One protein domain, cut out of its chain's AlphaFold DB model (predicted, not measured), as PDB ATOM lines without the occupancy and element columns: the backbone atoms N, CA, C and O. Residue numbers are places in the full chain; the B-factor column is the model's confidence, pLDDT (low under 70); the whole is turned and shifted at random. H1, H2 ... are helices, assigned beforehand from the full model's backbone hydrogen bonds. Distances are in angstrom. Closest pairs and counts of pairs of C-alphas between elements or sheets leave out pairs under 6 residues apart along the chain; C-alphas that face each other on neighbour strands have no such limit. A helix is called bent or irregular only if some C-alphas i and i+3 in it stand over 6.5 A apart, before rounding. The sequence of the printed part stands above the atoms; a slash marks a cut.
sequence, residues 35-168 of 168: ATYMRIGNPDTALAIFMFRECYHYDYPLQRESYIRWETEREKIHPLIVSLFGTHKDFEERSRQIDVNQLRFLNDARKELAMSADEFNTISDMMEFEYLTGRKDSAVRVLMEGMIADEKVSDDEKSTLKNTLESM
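What this domain is: This is residues 35 to 168 of the 168 residues of an uncharacterized protein of Chitinophaga pinensis (strain ATCC 43595 / DSM 2588 / LMG 13176 / NBRC 15968 / NCIMB 11800 / UQM 2034) (UniProt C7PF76). One long helix, H5, makes a spine with a group of shorter helices on each half: H2, H3 and H4 toward its first residues, H6 and the hairpin of H7 and H8 toward its last. H1 lies beyond H2, at the margin of the first group. The printed part has 134 residues with eight named helices, H1 to H8 in order along the chain, and no named strand; the class is all helix. The whole is only just loose, close to compact, with a radius of gyration of the C-alphas of 17.4 A, and it is only just a rod, spanning 56 by 28 by 25 A.

Where its parts are: H1 takes residues 35 to 40, beginning at C-alpha 35 (-27.436, 4.934, -37.689). H2 takes residues 43 to 53. H3, residues 60 to 72, is 17.0 A long and irregular: C-alphas 62 and 65 are 8.0 A apart. H4 takes residues 74 to 85. H5, residues 91 to 120, runs 41.9 A from C-alpha 91 (-17.720, -2.895, -19.927) to C-alpha 120 (-48.620, 25.393, -18.979). H6 takes residues 127 to 134, H7 residues 138 to 149, 17.0 A long, and H8 residues 155 to 167, 18.7 A long.

How they stand to each other: H5 is the hub and touches four helices. H1 and H2 are close but not clearly touching; their closest C-alphas, of Met 38 and Ala 46, are 5.5 A apart. H2 touches H4 at a steep tilt of 59 degrees, with the closest C-alphas, of Ala 48 and Ile 81, 5.2 A apart. H5 touches H2 with residues 94 to 98 alone, about perpendicular at 75 degrees, the closest C-alphas being those of Phe 52 and Arg 94, 6.3 A apart. It touches H3 with residues 102 to 109 alone, closest at Tyr 67 and Gln 102, whose C-alphas are 6.4 A apart. H5 and H7 run the same way at a shallow tilt of 6 degrees; they touch, and the closest C-alphas, of Arg 110 and Val 140, are 6.9 A apart. H6 touches H5, with the closest C-alphas, of Ala 109 and Glu 128, 5.8 A apart. H7 and H8 form a helical hairpin, opposite ways at 36 degrees, only just a steep tilt; the closest C-alphas, of Ile 148 and Lys 158, are 5.2 A apart. H5 and H8 are apart. Every O i to N i+4 pair is within hydrogen-bond range in H1, H2, H5, H6, H7 and H8; in H3 it is 7 of 9 and in H4 6 of 8.

The domain as a whole: The two C-alphas farthest apart, of Thr 87 and Glu 151, are 56.6 A apart. The printed part has no cut and no long link, and it ends at the chain's last residue, 168. The mean pLDDT of the printed part is 93.5; residues 35 to 41 are under 70.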
ATOM      1  N   ALA A  35     -26.323   4.420 -36.890       48.19
ATOM      2  CA  ALA A  35     -27.436   4.934 -37.689       48.19
ATOM      3  C   ALA A  35     -27.903   3.932 -38.761       48.19
ATOM      4  O   ALA A  35     -29.098   3.822 -39.034       48.19
ATOM      5  N   THR A  36     -26.994   3.131 -39.326       41.69
ATOM      6  CA  THR A  36     -27.371   2.041 -40.245       41.69
ATOM      7  C   THR A  36     -28.067   0.878 -39.519       41.69
ATOM      8  O   THR A  36     -28.997   0.298 -40.080       41.69
ATOM      9  N   TYR A  37     -27.713   0.577 -38.261       50.59
ATOM     10  CA  TYR A  37     -28.441  -0.418 -37.455       50.59
ATOM     11  C   TYR A  37     -29.813   0.072 -36.987       50.59
ATOM     12  O   TYR A  37     -30.760  -0.704 -37.037       50.59
ATOM     13  N   MET A  38     -29.960   1.344 -36.608       51.75
ATOM     14  CA  MET A  38     -31.275   1.914 -36.266       51.75
ATOM     15  C   MET A  38     -32.256   1.896 -37.451       51.75
ATOM     16  O   MET A  38     -33.461   1.808 -37.254       51.75
ATOM     17  N   ARG A  39     -31.750   1.953 -38.692       50.09
ATOM     18  CA  ARG A  39     -32.565   2.049 -39.916       50.09
ATOM     19  C   ARG A  39     -32.963   0.695 -40.531       50.09
ATOM     20  O   ARG A  39     -33.845   0.670 -41.384       50.09
ATOM     21  N   ILE A  40     -32.306  -0.409 -40.156       52.81
ATOM     22  CA  ILE A  40     -32.512  -1.756 -40.749       52.81
ATOM     23  C   ILE A  40     -32.649  -2.864 -39.676       52.81
ATOM     24  O   ILE A  40     -33.156  -3.946 -39.961       52.81
ATOM     25  N   GLY A  41     -32.184  -2.630 -38.446       62.59
ATOM     26  CA  GLY A  41     -32.007  -3.649 -37.410       62.59
ATOM     27  C   GLY A  41     -33.118  -3.724 -36.360       62.59
ATOM     28  O   GLY A  41     -34.027  -2.902 -36.307       62.59
ATOM     29  N   ASN A  42     -33.014  -4.742 -35.500       84.81
ATOM     30  CA  ASN A  42     -33.881  -4.920 -34.337       84.81
ATOM     31  C   ASN A  42     -33.747  -3.698 -33.387       84.81
ATOM     32  O   ASN A  42     -32.615  -3.372 -33.001       84.81
ATOM     33  N   PRO A  43     -34.859  -3.037 -33.002       86.75
ATOM     34  CA  PRO A  43     -34.844  -1.820 -32.182       86.75
ATOM     35  C   PRO A  43     -34.224  -2.022 -30.792       86.75
ATOM     36  O   PRO A  43     -33.648  -1.085 -30.243       86.75
ATOM     37  N   ASP A  44     -34.275  -3.233 -30.244       90.81
ATOM     38  CA  ASP A  44     -33.714  -3.578 -28.935       90.81
ATOM     39  C   ASP A  44     -32.189  -3.656 -29.009       90.81
ATOM     40  O   ASP A  44     -31.473  -3.137 -28.154       90.81
ATOM     41  N   THR A  45     -31.670  -4.242 -30.091       89.12
ATOM     42  CA  THR A  45     -30.232  -4.255 -30.380       89.12
ATOM     43  C   THR A  45     -29.717  -2.839 -30.621       89.12
ATOM     44  O   THR A  45     -28.630  -2.494 -30.156       89.12
ATOM     45  N   ALA A  46     -30.482  -2.008 -31.332       88.75
ATOM     46  CA  ALA A  46     -30.121  -0.614 -31.558       88.75
ATOM     47  C   ALA A  46     -30.051   0.165 -30.236       88.75
ATOM     48  O   ALA A  46     -29.054   0.849 -29.994       88.75
ATOM     49  N   LEU A  47     -31.043  -0.011 -29.357       92.56
ATOM     50  CA  LEU A  47     -31.042   0.573 -28.019       92.56
ATOM     51  C   LEU A  47     -29.853   0.070 -27.185       92.56
ATOM     52  O   LEU A  47     -29.141   0.877 -26.600       92.56
ATOM     53  N   ALA A  48     -29.556  -1.232 -27.190       94.00
ATOM     54  CA  ALA A  48     -28.405  -1.787 -26.475       94.00
ATOM     55  C   ALA A  48     -27.068  -1.170 -26.931       94.00
ATOM     56  O   ALA A  48     -26.227  -0.807 -26.104       94.00
ATOM     57  N   ILE A  49     -26.870  -1.012 -28.247       93.06
ATOM     58  CA  ILE A  49     -25.676  -0.354 -28.797       93.06
ATOM     59  C   ILE A  49     -25.637   1.119 -28.383       93.06
ATOM     60  O   ILE A  49     -24.578   1.602 -27.980       93.06
ATOM     61  N   PHE A  50     -26.771   1.817 -28.475       93.06
ATOM     62  CA  PHE A  50     -26.894   3.221 -28.100       93.06
ATOM     63  C   PHE A  50     -26.532   3.444 -26.625       93.06
ATOM     64  O   PHE A  50     -25.590   4.187 -26.344       93.06
ATOM     65  N   MET A  51     -27.185   2.728 -25.702       95.25
ATOM     66  CA  MET A  51     -26.946   2.845 -24.259       95.25
ATOM     67  C   MET A  51     -25.471   2.620 -23.915       95.25
ATOM     68  O   MET A  51     -24.894   3.367 -23.131       95.25
ATOM     69  N   PHE A  52     -24.825   1.627 -24.531       95.81
ATOM     70  CA  PHE A  52     -23.422   1.323 -24.253       95.81
ATOM     71  C   PHE A  52     -22.443   2.350 -24.835       95.81
ATOM     72  O   PHE A  52     -21.465   2.732 -24.179       95.81
ATOM     73  N   ARG A  53     -22.659   2.786 -26.081       94.12
ATOM     74  CA  ARG A  53     -21.726   3.687 -26.776       94.12
ATOM     75  C   ARG A  53     -21.832   5.122 -26.286       94.12
ATOM     76  O   ARG A  53     -20.790   5.727 -26.036       94.12
ATOM     77  N   GLU A  54     -23.054   5.599 -26.076       93.56
ATOM     78  CA  GLU A  54     -23.351   6.998 -25.759       93.56
ATOM     79  C   GLU A  54     -23.494   7.280 -24.260       93.56
ATOM     80  O   GLU A  54     -23.806   8.402 -23.875       93.56
ATOM     81  N   CYS A  55     -23.196   6.313 -23.383       95.56
ATOM     82  CA  CYS A  55     -23.298   6.501 -21.930       95.56
ATOM     83  C   CYS A  55     -22.502   7.705 -21.381       95.56
ATOM     84  O   CYS A  55     -22.861   8.241 -20.340       95.56
ATOM     85  N   TYR A  56     -21.459   8.190 -22.055       96.00
ATOM     86  CA  TYR A  56     -20.724   9.383 -21.606       96.00
ATOM     87  C   TYR A  56     -21.265  10.710 -22.157       96.00
ATOM     88  O   TYR A  56     -20.826  11.769 -21.715       96.00
ATOM     89  N   HIS A  57     -22.219  10.672 -23.084       94.50
ATOM     90  CA  HIS A  57     -22.810  11.849 -23.726       94.50
ATOM     91  C   HIS A  57     -24.299  11.936 -23.395       94.50
ATOM     92  O   HIS A  57     -25.143  11.973 -24.287       94.50
ATOM     93  N   TYR A  58     -24.620  11.909 -22.102       94.06
ATOM     94  CA  TYR A  58     -25.997  12.035 -21.643       94.06
ATOM     95  C   TYR A  58     -26.598  13.384 -22.062       94.06
ATOM     96  O   TYR A  58     -26.029  14.434 -21.761       94.06
ATOM     97  N   ASP A  59     -27.757  13.332 -22.715       94.50
ATOM     98  CA  ASP A  59     -28.533  14.494 -23.148       94.50
ATOM     99  C   ASP A  59     -30.024  14.183 -22.968       94.50
ATOM    100  O   ASP A  59     -30.549  13.256 -23.583       94.50
ATOM    101  N   TYR A  60     -30.706  14.915 -22.087       92.62
ATOM    102  CA  TYR A  60     -32.091  14.605 -21.734       92.62
ATOM    103  C   TYR A  60     -33.060  14.719 -22.932       92.62
ATOM    104  O   TYR A  60     -33.700  13.709 -23.256       92.62
ATOM    105  N   PRO A  61     -33.150  15.864 -23.646       91.25
ATOM    106  CA  PRO A  61     -34.071  16.010 -24.776       91.25
ATOM    107  C   PRO A  61     -33.901  14.943 -25.860       91.25
ATOM    108  O   PRO A  61     -34.890  14.461 -26.415       91.25
ATOM    109  N   LEU A  62     -32.656  14.564 -26.162       89.44
ATOM    110  CA  LEU A  62     -32.359  13.612 -27.232       89.44
ATOM    111  C   LEU A  62     -32.536  12.150 -26.815       89.44
ATOM    112  O   LEU A  62     -32.673  11.289 -27.683       89.44
ATOM    113  N   GLN A  63     -32.493  11.846 -25.516       92.19
ATOM    114  CA  GLN A  63     -32.350  10.468 -25.036       92.19
ATOM    115  C   GLN A  63     -33.483  10.005 -24.116       92.19
ATOM    116  O   GLN A  63     -33.488   8.837 -23.726       92.19
ATOM    117  N   ARG A  64     -34.466  10.862 -23.804       92.88
ATOM    118  CA  ARG A  64     -35.596  10.540 -22.911       92.88
ATOM    119  C   ARG A  64     -36.283   9.207 -23.222       92.88
ATOM    120  O   ARG A  64     -36.419   8.369 -22.338       92.88
ATOM    121  N   GLU A  65     -36.611   8.946 -24.487       93.25
ATOM    122  CA  GLU A  65     -37.249   7.687 -24.895       93.25
ATOM    123  C   GLU A  65     -36.332   6.481 -24.642       93.25
ATOM    124  O   GLU A  65     -36.778   5.436 -24.173       93.25
ATOM    125  N   SER A  66     -35.029   6.638 -24.891       94.12
ATOM    126  CA  SER A  66     -34.050   5.567 -24.688       94.12
ATOM    127  C   SER A  66     -33.922   5.185 -23.216       94.12
ATOM    128  O   SER A  66     -33.851   3.998 -22.912       94.12
ATOM    129  N   TYR A  67     -33.934   6.156 -22.296       96.25
ATOM    130  CA  TYR A  67     -33.849   5.882 -20.855       96.25
ATOM    131  C   TYR A  67     -35.169   5.377 -20.254       96.25
ATOM    132  O   TYR A  67     -35.136   4.550 -19.342       96.25
ATOM    133  N   ILE A  68     -36.325   5.772 -20.805       95.94
ATOM    134  CA  ILE A  68     -37.614   5.142 -20.470       95.94
ATOM    135  C   ILE A  68     -37.576   3.667 -20.868       95.94
ATOM    136  O   ILE A  68     -37.764   2.797 -20.017       95.94
ATOM    137  N   ARG A  69     -37.261   3.382 -22.137       94.94
ATOM    138  CA  ARG A  69     -37.196   2.011 -22.658       94.94
ATOM    139  C   ARG A  69     -36.129   1.172 -21.966       94.94
ATOM    140  O   ARG A  69     -36.368   0.006 -21.680       94.94
ATOM    141  N   TRP A  70     -34.962   1.742 -21.665       94.38
ATOM    142  CA  TRP A  70     -33.901   1.038 -20.943       94.38
ATOM    143  C   TRP A  70     -34.402   0.458 -19.622       94.38
ATOM    144  O   TRP A  70     -34.053  -0.672 -19.285       94.38
ATOM    145  N   GLU A  71     -35.220   1.205 -18.882       94.38
ATOM    146  CA  GLU A  71     -35.744   0.732 -17.610       94.38
ATOM    147  C   GLU A  71     -36.973  -0.169 -17.768       94.38
ATOM    148  O   GLU A  71     -37.013  -1.237 -17.157       94.38
ATOM    149  N   THR A  72     -37.952   0.213 -18.594       94.19
ATOM    150  CA  THR A  72     -39.194  -0.565 -18.764       94.19
ATOM    151  C   THR A  72     -38.976  -1.876 -19.521       94.19
ATOM    152  O   THR A  72     -39.713  -2.840 -19.321       94.19
ATOM    153  N   GLU A  73     -37.934  -1.952 -20.350       94.94
ATOM    154  CA  GLU A  73     -37.574  -3.127 -21.146       94.94
ATOM    155  C   GLU A  73     -36.238  -3.748 -20.696       94.94
ATOM    156  O   GLU A  73     -35.647  -4.550 -21.426       94.94
ATOM    157  N   ARG A  74     -35.746  -3.420 -19.490       93.38
ATOM    158  CA  ARG A  74     -34.397  -3.792 -19.015       93.38
ATOM    159  C   ARG A  74     -34.084  -5.280 -19.148       93.38
ATOM    160  O   ARG A  74     -32.969  -5.640 -19.524       93.38
ATOM    161  N   GLU A  75     -35.066  -6.141 -18.886       93.94
ATOM    162  CA  GLU A  75     -34.941  -7.602 -18.991       93.94
ATOM    163  C   GLU A  75     -34.606  -8.080 -20.412       93.94
ATOM    164  O   GLU A  75     -33.956  -9.111 -20.581       93.94
ATOM    165  N   LYS A  76     -35.007  -7.320 -21.436       91.25
ATOM    166  CA  LYS A  76     -34.707  -7.598 -22.847       91.25
ATOM    167  C   LYS A  76     -33.400  -6.941 -23.279       91.25
ATOM    168  O   LYS A  76     -32.591  -7.565 -23.962       91.25
ATOM    169  N   ILE A  77     -33.173  -5.692 -22.868       93.31
ATOM    170  CA  ILE A  77     -32.052  -4.877 -23.359       93.31
ATOM    171  C   ILE A  77     -30.729  -5.233 -22.674       93.31
ATOM    172  O   ILE A  77     -29.698  -5.340 -23.340       93.31
ATOM    173  N   HIS A  78     -30.719  -5.446 -21.356       95.12
ATOM    174  CA  HIS A  78     -29.476  -5.687 -20.619       95.12
ATOM    175  C   HIS A  78     -28.722  -6.946 -21.096       95.12
ATOM    176  O   HIS A  78     -27.517  -6.837 -21.350       95.12
ATOM    177  N   PRO A  79     -29.375  -8.105 -21.337       95.31
ATOM    178  CA  PRO A  79     -28.695  -9.271 -21.905       95.31
ATOM    179  C   PRO A  79     -28.069  -9.012 -23.282       95.31
ATOM    180  O   PRO A  79     -27.025  -9.585 -23.595       95.31
ATOM    181  N   LEU A  80     -28.658  -8.130 -24.101       94.19
ATOM    182  CA  LEU A  80     -28.080  -7.744 -25.392       94.19
ATOM    183  C   LEU A  80     -26.794  -6.936 -25.207       94.19
ATOM    184  O   LEU A  80     -25.818  -7.197 -25.906       94.19
ATOM    185  N   ILE A  81     -26.752  -6.014 -24.239       94.94
ATOM    186  CA  ILE A  81     -25.524  -5.273 -23.905       94.94
ATOM    187  C   ILE A  81     -24.422  -6.245 -23.469       94.94
ATOM    188  O   ILE A  81     -23.300  -6.160 -23.969       94.94
ATOM    189  N   VAL A  82     -24.740  -7.202 -22.591       95.69
ATOM    190  CA  VAL A  82     -23.789  -8.232 -22.135       95.69
ATOM    191  C   VAL A  82     -23.299  -9.086 -23.309       95.69
ATOM    192  O   VAL A  82     -22.100  -9.303 -23.456       95.69
ATOM    193  N   SER A  83     -24.206  -9.535 -24.178       94.19
ATOM    194  CA  SER A  83     -23.873 -10.350 -25.352       94.19
ATOM    195  C   SER A  83     -22.954  -9.618 -26.339       94.19
ATOM    196  O   SER A  83     -21.998 -10.193 -26.858       94.19
ATOM    197  N   LEU A  84     -23.212  -8.329 -26.577       91.75
ATOM    198  CA  LEU A  84     -22.465  -7.517 -27.538       91.75
ATOM    199  C   LEU A  84     -21.130  -7.003 -26.987       91.75
ATOM    200  O   LEU A  84     -20.170  -6.863 -27.746       91.75
ATOM    201  N   PHE A  85     -21.077  -6.684 -25.692       95.25
ATOM    202  CA  PHE A  85     -19.989  -5.899 -25.105       95.25
ATOM    203  C   PHE A  85     -19.400  -6.483 -23.819       95.25
ATOM    204  O   PHE A  85     -18.499  -5.869 -23.263       95.25
ATOM    205  N   GLY A  86     -19.827  -7.657 -23.348       94.56
ATOM    206  CA  GLY A  86     -19.360  -8.236 -22.078       94.56
ATOM    207  C   GLY A  86     -17.852  -8.507 -22.004       94.56
ATOM    208  O   GLY A  86     -17.291  -8.600 -20.920       94.56
ATOM    209  N   THR A  87     -17.167  -8.600 -23.148       95.19
ATOM    210  CA  THR A  87     -15.698  -8.730 -23.229       95.19
ATOM    211  C   THR A  87     -14.987  -7.402 -23.513       95.19
ATOM    212  O   THR A  87     -13.764  -7.366 -23.659       95.19
ATOM    213  N   HIS A  88     -15.731  -6.299 -23.616       96.50
ATOM    214  CA  HIS A  88     -15.173  -4.971 -23.825       96.50
ATOM    215  C   HIS A  88     -14.406  -4.526 -22.574       96.50
ATOM    216  O   HIS A  88     -14.911  -4.620 -21.460       96.50
ATOM    217  N   LYS A  89     -13.199  -3.979 -22.753       97.31
ATOM    218  CA  LYS A  89     -12.324  -3.564 -21.638       97.31
ATOM    219  C   LYS A  89     -12.980  -2.586 -20.649       97.31
ATOM    220  O   LYS A  89     -12.699  -2.643 -19.461       97.31
ATOM    221  N   ASP A  90     -13.867  -1.728 -21.150       96.81
ATOM    222  CA  ASP A  90     -14.563  -0.702 -20.363       96.81
ATOM    223  C   ASP A  90     -16.000  -1.123 -19.997       96.81
ATOM    224  O   ASP A  90     -16.818  -0.264 -19.686       96.81
ATOM    225  N   PHE A  91     -16.347  -2.412 -20.116       96.88
ATOM    226  CA  PHE A  91     -17.720  -2.895 -19.927       96.88
ATOM    227  C   PHE A  91     -18.303  -2.477 -18.573       96.88
ATOM    228  O   PHE A  91     -19.300  -1.763 -18.541       96.88
ATOM    229  N   GLU A  92     -17.627  -2.829 -17.476       98.00
ATOM    230  CA  GLU A  92     -18.075  -2.517 -16.112       98.00
ATOM    231  C   GLU A  92     -18.251  -1.011 -15.882       98.00
ATOM    232  O   GLU A  92     -19.238  -0.563 -15.302       98.00
ATOM    233  N   GLU A  93     -17.310  -0.204 -16.376       98.38
ATOM    234  CA  GLU A  93     -17.372   1.247 -16.209       98.38
ATOM    235  C   GLU A  93     -18.541   1.859 -16.984       98.38
ATOM    236  O   GLU A  93     -19.289   2.673 -16.446       98.38
ATOM    237  N   ARG A  94     -18.743   1.434 -18.233       98.12
ATOM    238  CA  ARG A  94     -19.856   1.908 -19.062       98.12
ATOM    239  C   ARG A  94     -21.203   1.452 -18.512       98.12
ATOM    240  O   ARG A  94     -22.144   2.240 -18.508       98.12
ATOM    241  N   SER A  95     -21.297   0.231 -17.990       96.75
ATOM    242  CA  SER A  95     -22.499  -0.259 -17.309       96.75
ATOM    243  C   SER A  95     -22.845   0.590 -16.085       96.75
ATOM    244  O   SER A  95     -23.991   1.015 -15.953       96.75
ATOM    245  N   ARG A  96     -21.857   0.941 -15.251       98.06
ATOM    246  CA  ARG A  96     -22.073   1.879 -14.136       98.06
ATOM    247  C   ARG A  96     -22.502   3.260 -14.616       98.06
ATOM    248  O   ARG A  96     -23.384   3.866 -14.014       98.06
ATOM    249  N   GLN A  97     -21.908   3.758 -15.700       98.44
ATOM    250  CA  GLN A  97     -22.278   5.055 -16.258       98.44
ATOM    251  C   GLN A  97     -23.735   5.082 -16.750       98.44
ATOM    252  O   GLN A  97     -24.423   6.080 -16.540       98.44
ATOM    253  N   ILE A  98     -24.230   3.995 -17.356       97.75
ATOM    254  CA  ILE A  98     -25.644   3.864 -17.741       97.75
ATOM    255  C   ILE A  98     -26.551   3.983 -16.512       97.75
ATOM    256  O   ILE A  98     -27.519   4.742 -16.541       97.75
ATOM    257  N   ASP A  99     -26.225   3.290 -15.418       96.69
ATOM    258  CA  ASP A  99     -27.018   3.350 -14.185       96.69
ATOM    259  C   ASP A  99     -26.977   4.755 -13.545       96.69
ATOM    260  O   ASP A  99     -28.002   5.261 -13.084       96.69
ATOM    261  N   VAL A 100     -25.827   5.442 -13.582       98.31
ATOM    262  CA  VAL A 100     -25.715   6.850 -13.153       98.31
ATOM    263  C   VAL A 100     -26.606   7.759 -13.999       98.31
ATOM    264  O   VAL A 100     -27.289   8.631 -13.459       98.31
ATOM    265  N   ASN A 101     -26.627   7.564 -15.316       98.31
ATOM    266  CA  ASN A 101     -27.478   8.353 -16.197       98.31
ATOM    267  C   ASN A 101     -28.963   8.047 -16.000       98.31
ATOM    268  O   ASN A 101     -29.760   8.971 -16.095       98.31
ATOM    269  N   GLN A 102     -29.342   6.810 -15.654       97.38
ATOM    270  CA  GLN A 102     -30.731   6.489 -15.310       97.38
ATOM    271  C   GLN A 102     -31.210   7.317 -14.111       97.38
ATOM    272  O   GLN A 102     -32.314   7.856 -14.120       97.38
ATOM    273  N   LEU A 103     -30.364   7.474 -13.088       97.12
ATOM    274  CA  LEU A 103     -30.684   8.320 -11.937       97.12
ATOM    275  C   LEU A 103     -30.792   9.802 -12.318       97.12
ATOM    276  O   LEU A 103     -31.661  10.502 -11.801       97.12
ATOM    277  N   ARG A 104     -29.927  10.285 -13.220       98.06
ATOM    278  CA  ARG A 104     -30.009  11.657 -13.753       98.06
ATOM    279  C   ARG A 104     -31.305  11.870 -14.530       98.06
ATOM    280  O   ARG A 104     -32.037  12.800 -14.217       98.06
ATOM    281  N   PHE A 105     -31.636  10.942 -15.423       98.25
ATOM    282  CA  PHE A 105     -32.866  10.952 -16.203       98.25
ATOM    283  C   PHE A 105     -34.121  11.034 -15.337       98.25
ATOM    284  O   PHE A 105     -34.991  11.849 -15.623       98.25
ATOM    285  N   LEU A 106     -34.204  10.271 -14.242       97.75
ATOM    286  CA  LEU A 106     -35.342  10.361 -13.322       97.75
ATOM    287  C   LEU A 106     -35.516  11.767 -12.731       97.75
ATOM    288  O   LEU A 106     -36.641  12.231 -12.561       97.75
ATOM    289  N   ASN A 107     -34.417  12.447 -12.403       98.06
ATOM    290  CA  ASN A 107     -34.484  13.804 -11.866       98.06
ATOM    291  C   ASN A 107     -34.863  14.822 -12.942       98.06
ATOM    292  O   ASN A 107     -35.688  15.693 -12.674       98.06
ATOM    293  N   ASP A 108     -34.312  14.687 -14.146       98.44
ATOM    294  CA  ASP A 108     -34.629  15.574 -15.264       98.44
ATOM    295  C   ASP A 108     -36.088  15.398 -15.719       98.44
ATOM    296  O   ASP A 108     -36.784  16.390 -15.905       98.44
ATOM    297  N   ALA A 109     -36.608  14.167 -15.753       98.25
ATOM    298  CA  ALA A 109     -38.013  13.887 -16.059       98.25
ATOM    299  C   ALA A 109     -38.977  14.525 -15.046       98.25
ATOM    300  O   ALA A 109     -39.971  15.144 -15.422       98.25
ATOM    301  N   ARG A 110     -38.666  14.433 -13.744       98.44
ATOM    302  CA  ARG A 110     -39.452  15.107 -12.695       98.44
ATOM    303  C   ARG A 110     -39.400  16.624 -12.839       98.44
ATOM    304  O   ARG A 110     -40.415  17.289 -12.656       98.44
ATOM    305  N   LYS A 111     -38.215  17.165 -13.135       98.31
ATOM    306  CA  LYS A 111     -38.031  18.598 -13.352       98.31
ATOM    307  C   LYS A 111     -38.871  19.071 -14.534       98.31
ATOM    308  O   LYS A 111     -39.495  20.117 -14.424       98.31
ATOM    309  N   GLU A 112     -38.927  18.290 -15.605       97.75
ATOM    310  CA  GLU A 112     -39.646  18.693 -16.805       97.75
ATOM    311  C   GLU A 112     -41.165  18.671 -16.629       97.75
ATOM    312  O   GLU A 112     -41.846  19.601 -17.058       97.75
ATOM    313  N   LEU A 113     -41.699  17.698 -15.880       98.31
ATOM    314  CA  LEU A 113     -43.097  17.749 -15.439       98.31
ATOM    315  C   LEU A 113     -43.373  18.981 -14.572       98.31
ATOM    316  O   LEU A 113     -44.378  19.657 -14.765       98.31
ATOM    317  N   ALA A 114     -42.485  19.302 -13.627       98.31
ATOM    318  CA  ALA A 114     -42.663  20.471 -12.767       98.31
ATOM    319  C   ALA A 114     -42.618  21.791 -13.558       98.31
ATOM    320  O   ALA A 114     -43.403  22.691 -13.279       98.31
ATOM    321  N   MET A 115     -41.735  21.895 -14.556       98.06
ATOM    322  CA  MET A 115     -41.677  23.050 -15.456       98.06
ATOM    323  C   MET A 115     -42.956  23.173 -16.287       98.06
ATOM    324  O   MET A 115     -43.539  24.250 -16.342       98.06
ATOM    325  N   SER A 116     -43.453  22.071 -16.857       97.94
ATOM    326  CA  SER A 116     -44.710  22.092 -17.614       97.94
ATOM    327  C   SER A 116     -45.924  22.428 -16.741       97.94
ATOM    328  O   SER A 116     -46.815  23.164 -17.167       97.94
ATOM    329  N   ALA A 117     -45.947  21.950 -15.495       97.81
ATOM    330  CA  ALA A 117     -46.979  22.308 -14.531       97.81
ATOM    331  C   ALA A 117     -47.004  23.821 -14.252       97.81
ATOM    332  O   ALA A 117     -48.079  24.412 -14.251       97.81
ATOM    333  N   ASP A 118     -45.840  24.449 -14.057       97.50
ATOM    334  CA  ASP A 118     -45.738  25.888 -13.768       97.50
ATOM    335  C   ASP A 118     -46.041  26.759 -15.000       97.50
ATOM    336  O   ASP A 118     -46.776  27.745 -14.914       97.50
ATOM    337  N   GLU A 119     -45.512  26.384 -16.167       97.25
ATOM    338  CA  GLU A 119     -45.622  27.187 -17.390       97.25
ATOM    339  C   GLU A 119     -46.965  27.002 -18.108       97.25
ATOM    340  O   GLU A 119     -47.540  27.967 -18.623       97.25
ATOM    341  N   PHE A 120     -47.479  25.770 -18.143       97.06
ATOM    342  CA  PHE A 120     -48.620  25.393 -18.979       97.06
ATOM    343  C   PHE A 120     -49.816  24.859 -18.189       97.06
ATOM    344  O   PHE A 120     -50.884  24.689 -18.775       97.06
ATOM    345  N   ASN A 121     -49.685  24.642 -16.876       97.38
ATOM    346  CA  ASN A 121     -50.732  24.062 -16.024       97.38
ATOM    347  C   ASN A 121     -51.229  22.690 -16.524       97.38
ATOM    348  O   ASN A 121     -52.377  22.323 -16.282       97.38
ATOM    349  N   THR A 122     -50.373  21.942 -17.226       97.31
ATOM    350  CA  THR A 122     -50.662  20.596 -17.735       97.31
ATOM    351  C   THR A 122     -49.406  19.736 -17.713       97.31
ATOM    352  O   THR A 122     -48.301  20.227 -17.963       97.31
ATOM    353  N   ILE A 123     -49.577  18.456 -17.395       97.75
ATOM    354  CA  ILE A 123     -48.520  17.443 -17.432       97.75
ATOM    355  C   ILE A 123     -48.988  16.122 -18.053       97.75
ATOM    356  O   ILE A 123     -48.144  15.314 -18.432       97.75
ATOM    357  N   SER A 124     -50.300  15.883 -18.164       96.75
ATOM    358  CA  SER A 124     -50.842  14.579 -18.570       96.75
ATOM    359  C   SER A 124     -50.482  14.149 -19.998       96.75
ATOM    360  O   SER A 124     -50.386  12.953 -20.267       96.75
ATOM    361  N   ASP A 125     -50.202  15.106 -20.885       93.69
ATOM    362  CA  ASP A 125     -49.793  14.863 -22.276       93.69
ATOM    363  C   ASP A 125     -48.299  14.494 -22.428       93.69
ATOM    364  O   ASP A 125     -47.822  14.215 -23.533       93.69
ATOM    365  N   MET A 126     -47.524  14.519 -21.340       94.81
ATOM    366  CA  MET A 126     -46.081  14.274 -21.371       94.81
ATOM    367  C   MET A 126     -45.755  12.784 -21.242       94.81
ATOM    368  O   MET A 126     -46.288  12.083 -20.386       94.81
ATOM    369  N   MET A 127     -44.792  12.286 -22.023       93.44
ATOM    370  CA  MET A 127     -44.374  10.877 -21.931       93.44
ATOM    371  C   MET A 127     -43.784  10.528 -20.554       93.44
ATOM    372  O   MET A 127     -43.899   9.404 -20.067       93.44
ATOM    373  N   GLU A 128     -43.158  11.512 -19.909       95.69
ATOM    374  CA  GLU A 128     -42.604  11.412 -18.568       95.69
ATOM    375  C   GLU A 128     -43.697  11.189 -17.518       95.69
ATOM    376  O   GLU A 128     -43.442  10.516 -16.518       95.69
ATOM    377  N   PHE A 129     -44.909  11.704 -17.751       97.25
ATOM    378  CA  PHE A 129     -46.049  11.524 -16.860       97.25
ATOM    379  C   PHE A 129     -46.483  10.061 -16.824       97.25
ATOM    380  O   PHE A 129     -46.510   9.461 -15.749       97.25
ATOM    381  N   GLU A 130     -46.748   9.454 -17.984       94.62
ATOM    382  CA  GLU A 130     -47.113   8.033 -18.076       94.62
ATOM    383  C   GLU A 130     -46.027   7.144 -17.453       94.62
ATOM    384  O   GLU A 130     -46.300   6.270 -16.627       94.62
ATOM    385  N   TYR A 131     -44.765   7.417 -17.782       96.00
ATOM    386  CA  TYR A 131     -43.644   6.647 -17.264       96.00
ATOM    387  C   TYR A 131     -43.497   6.758 -15.734       96.00
ATOM    388  O   TYR A 131     -43.374   5.739 -15.051       96.00
ATOM    389  N   LEU A 132     -43.519   7.967 -15.163       97.50
ATOM    390  CA  LEU A 132     -43.320   8.158 -13.720       97.50
ATOM    391  C   LEU A 132     -44.549   7.749 -12.895       97.50
ATOM    392  O   LEU A 132     -44.396   7.263 -11.770       97.50
ATOM    393  N   THR A 133     -45.758   7.868 -13.444       96.62
ATOM    394  CA  THR A 133     -46.981   7.378 -12.785       96.62
ATOM    395  C   THR A 133     -47.030   5.851 -12.765       96.62
ATOM    396  O   THR A 133     -47.286   5.275 -11.708       96.62
ATOM    397  N   GLY A 134     -46.635   5.176 -13.853       94.06
ATOM    398  CA  GLY A 134     -46.460   3.718 -13.881       94.06
ATOM    399  C   GLY A 134     -45.429   3.206 -12.863       94.06
ATOM    400  O   GLY A 134     -45.556   2.103 -12.330       94.06
ATOM    401  N   ARG A 135     -44.441   4.040 -12.518       94.62
ATOM    402  CA  ARG A 135     -43.455   3.781 -11.452       94.62
ATOM    403  C   ARG A 135     -43.942   4.112 -10.046       94.62
ATOM    404  O   ARG A 135     -43.208   3.875  -9.088       94.62
ATOM    405  N   LYS A 136     -45.148   4.665  -9.912       95.88
ATOM    406  CA  LYS A 136     -45.701   5.154  -8.646       95.88
ATOM    407  C   LYS A 136     -44.794   6.198  -7.984       95.88
ATOM    408  O   LYS A 136     -44.606   6.189  -6.767       95.88
ATOM    409  N   ASP A 137     -44.198   7.082  -8.787       97.75
ATOM    410  CA  ASP A 137     -43.237   8.071  -8.307       97.75
ATOM    411  C   ASP A 137     -43.878   9.052  -7.309       97.75
ATOM    412  O   ASP A 137     -44.836   9.764  -7.615       97.75
ATOM    413  N   SER A 138     -43.335   9.090  -6.090       96.81
ATOM    414  CA  SER A 138     -43.877   9.920  -5.008       96.81
ATOM    415  C   SER A 138     -43.784  11.427  -5.274       96.81
ATOM    416  O   SER A 138     -44.656  12.165  -4.823       96.81
ATOM    417  N   ALA A 139     -42.775  11.895  -6.017       96.94
ATOM    418  CA  ALA A 139     -42.651  13.316  -6.331       96.94
ATOM    419  C   ALA A 139     -43.726  13.740  -7.338       96.94
ATOM    420  O   ALA A 139     -44.321  14.804  -7.191       96.94
ATOM    421  N   VAL A 140     -44.034  12.871  -8.307       97.69
ATOM    422  CA  VAL A 140     -45.136  13.103  -9.251       97.69
ATOM    423  C   VAL A 140     -46.488  13.053  -8.545       97.69
ATOM    424  O   VAL A 140     -47.323  13.908  -8.812       97.69
ATOM    425  N   ARG A 141     -46.692  12.140  -7.582       98.25
ATOM    426  CA  ARG A 141     -47.904  12.139  -6.736       98.25
ATOM    427  C   ARG A 141     -48.137  13.506  -6.082       98.25
ATOM    428  O   ARG A 141     -49.219  14.065  -6.223       98.25
ATOM    429  N   VAL A 142     -47.114  14.051  -5.423       98.12
ATOM    430  CA  VAL A 142     -47.194  15.362  -4.755       98.12
ATOM    431  C   VAL A 142     -47.447  16.491  -5.756       98.12
ATOM    432  O   VAL A 142     -48.256  17.377  -5.484       98.12
ATOM    433  N   LEU A 143     -46.796  16.456  -6.925       98.31
ATOM    434  CA  LEU A 143     -47.031  17.436  -7.988       98.31
ATOM    435  C   LEU A 143     -48.498  17.424  -8.447       98.31
ATOM    436  O   LEU A 143     -49.116  18.482  -8.524       98.31
ATOM    437  N   MET A 144     -49.073  16.240  -8.683       98.44
ATOM    438  CA  MET A 144     -50.475  16.101  -9.086       98.44
ATOM    439  C   MET A 144     -51.443  16.621  -8.025       98.44
ATOM    440  O   MET A 144     -52.384  17.337  -8.358       98.44
ATOM    441  N   GLU A 145     -51.220  16.293  -6.751       98.38
ATOM    442  CA  GLU A 145     -52.041  16.797  -5.641       98.38
ATOM    443  C   GLU A 145     -52.011  18.331  -5.571       98.38
ATOM    444  O   GLU A 145     -53.055  18.963  -5.397       98.38
ATOM    445  N   GLY A 146     -50.833  18.933  -5.781       98.19
ATOM    446  CA  GLY A 146     -50.672  20.384  -5.879       98.19
ATOM    447  C   GLY A 146     -51.445  20.984  -7.055       98.19
ATOM    448  O   GLY A 146     -52.212  21.925  -6.865       98.19
ATOM    449  N   MET A 147     -51.308  20.402  -8.248       98.38
ATOM    450  CA  MET A 147     -52.028  20.847  -9.448       98.38
ATOM    451  C   MET A 147     -53.550  20.708  -9.312       98.38
ATOM    452  O   MET A 147     -54.297  21.574  -9.758       98.38
ATOM    453  N   ILE A 148     -54.039  19.653  -8.655       98.44
ATOM    454  CA  ILE A 148     -55.476  19.456  -8.417       98.44
ATOM    455  C   ILE A 148     -56.066  20.578  -7.554       98.44
ATOM    456  O   ILE A 148     -57.220  20.969  -7.760       98.44
ATOM    457  N   ALA A 149     -55.288  21.088  -6.600       97.69
ATOM    458  CA  ALA A 149     -55.686  22.190  -5.734       97.69
ATOM    459  C   ALA A 149     -55.540  23.576  -6.394       97.69
ATOM    460  O   ALA A 149     -56.128  24.533  -5.895       97.69
ATOM    461  N   ASP A 150     -54.790  23.700  -7.495       97.56
ATOM    462  CA  ASP A 150     -54.550  24.977  -8.175       97.56
ATOM    463  C   ASP A 150     -55.741  25.380  -9.062       97.56
ATOM    464  O   ASP A 150     -56.202  24.630  -9.922       97.56
ATOM    465  N   GLU A 151     -56.259  26.594  -8.876       96.94
ATOM    466  CA  GLU A 151     -57.375  27.146  -9.653       96.94
ATOM    467  C   GLU A 151     -57.039  27.366 -11.138       96.94
ATOM    468  O   GLU A 151     -57.953  27.398 -11.961       96.94
ATOM    469  N   LYS A 152     -55.755  27.486 -11.499       97.00
ATOM    470  CA  LYS A 152     -55.304  27.703 -12.884       97.00
ATOM    471  C   LYS A 152     -55.343  26.443 -13.746       97.00
ATOM    472  O   LYS A 152     -55.379  26.550 -14.971       97.00
ATOM    473  N   VAL A 153     -55.317  25.266 -13.125       97.81
ATOM    474  CA  VAL A 153     -55.350  23.978 -13.827       97.81
ATOM    475  C   VAL A 153     -56.778  23.693 -14.292       97.81
ATOM    476  O   VAL A 153     -57.733  23.848 -13.523       97.81
ATOM    477  N   SER A 154     -56.924  23.280 -15.554       98.06
ATOM    478  CA  SER A 154     -58.226  23.009 -16.170       98.06
ATOM    479  C   SER A 154     -58.948  21.836 -15.499       98.06
ATOM    480  O   SER A 154     -58.320  20.928 -14.954       98.06
ATOM    481  N   ASP A 155     -60.282  21.826 -15.555       98.25
ATOM    482  CA  ASP A 155     -61.078  20.734 -14.976       98.25
ATOM    483  C   ASP A 155     -60.783  19.380 -15.641       98.25
ATOM    484  O   ASP A 155     -60.765  18.355 -14.955       98.25
ATOM    485  N   ASP A 156     -60.496  19.380 -16.946       98.12
ATOM    486  CA  ASP A 156     -60.107  18.182 -17.697       98.12
ATOM    487  C   ASP A 156     -58.777  17.620 -17.186       98.12
ATOM    488  O   ASP A 156     -58.689  16.429 -16.880       98.12
ATOM    489  N   GLU A 157     -57.767  18.478 -17.002       98.38
ATOM    490  CA  GLU A 157     -56.481  18.063 -16.440       98.38
ATOM    491  C   GLU A 157     -56.674  17.543 -15.012       98.38
ATOM    492  O   GLU A 157     -56.266  16.427 -14.698       98.38
ATOM    493  N   LYS A 158     -57.402  18.271 -14.154       98.62
ATOM    494  CA  LYS A 158     -57.708  17.819 -12.783       98.62
ATOM    495  C   LYS A 158     -58.398  16.461 -12.753       98.62
ATOM    496  O   LYS A 158     -58.116  15.663 -11.861       98.62
ATOM    497  N   SER A 159     -59.323  16.212 -13.678       98.25
ATOM    498  CA  SER A 159     -60.012  14.928 -13.809       98.25
ATOM    499  C   SER A 159     -59.019  13.811 -14.129       98.25
ATOM    500  O   SER A 159     -58.982  12.802 -13.421       98.25
ATOM    501  N   THR A 160     -58.147  14.020 -15.118       98.06
ATOM    502  CA  THR A 160     -57.087  13.071 -15.480       98.06
ATOM    503  C   THR A 160     -56.150  12.796 -14.305       98.06
ATOM    504  O   THR A 160     -55.936  11.635 -13.957       98.06
ATOM    505  N   LEU A 161     -55.657  13.837 -13.628       98.38
ATOM    506  CA  LEU A 161     -54.746  13.693 -12.488       98.38
ATOM    507  C   LEU A 161     -55.386  12.919 -11.323       98.38
ATOM    508  O   LEU A 161     -54.738  12.057 -10.729       98.38
ATOM    509  N   LYS A 162     -56.667  13.173 -11.015       98.31
ATOM    510  CA  LYS A 162     -57.413  12.429  -9.982       98.31
ATOM    511  C   LYS A 162     -57.547  10.951 -10.336       98.31
ATOM    512  O   LYS A 162     -57.225  10.103  -9.510       98.31
ATOM    513  N   ASN A 163     -57.960  10.648 -11.566       97.62
ATOM    514  CA  ASN A 163     -58.113   9.266 -12.026       97.62
ATOM    515  C   ASN A 163     -56.772   8.515 -11.983       97.62
ATOM    516  O   ASN A 163     -56.710   7.369 -11.537       97.62
ATOM    517  N   THR A 164     -55.680   9.167 -12.392       97.38
ATOM    518  CA  THR A 164     -54.342   8.572 -12.329       97.38
ATOM    519  C   THR A 164     -53.910   8.315 -10.883       97.38
ATOM    520  O   THR A 164     -53.426   7.222 -10.589       97.38
ATOM    521  N   LEU A 165     -54.145   9.253  -9.956       96.88
ATOM    522  CA  LEU A 165     -53.830   9.088  -8.529       96.88
ATOM    523  C   LEU A 165     -54.534   7.893  -7.876       96.88
ATOM    524  O   LEU A 165     -53.938   7.244  -7.017       96.88
ATOM    525  N   GLU A 166     -55.775   7.598  -8.270       94.69
ATOM    526  CA  GLU A 166     -56.528   6.437  -7.773       94.69
ATOM    527  C   GLU A 166     -55.931   5.103  -8.249       94.69
ATOM    528  O   GLU A 166     -56.052   4.085  -7.566       94.69
ATOM    529  N   SER A 167     -55.266   5.108  -9.408       90.56
ATOM    530  CA  SER A 167     -54.636   3.924 -10.007       90.56
ATOM    531  C   SER A 167     -53.190   3.669  -9.548       90.56
ATOM    532  O   SER A 167     -52.676   2.558  -9.721       90.56
ATOM    533  N   MET A 168     -52.536   4.678  -8.956       88.94
ATOM    534  CA  MET A 168     -51.160   4.613  -8.440       88.94
ATOM    535  C   MET A 168     -51.094   3.990  -7.050       88.94
ATOM    536  O   MET A 168     -50.367   2.981  -6.898       88.94
TER     537      MET A 168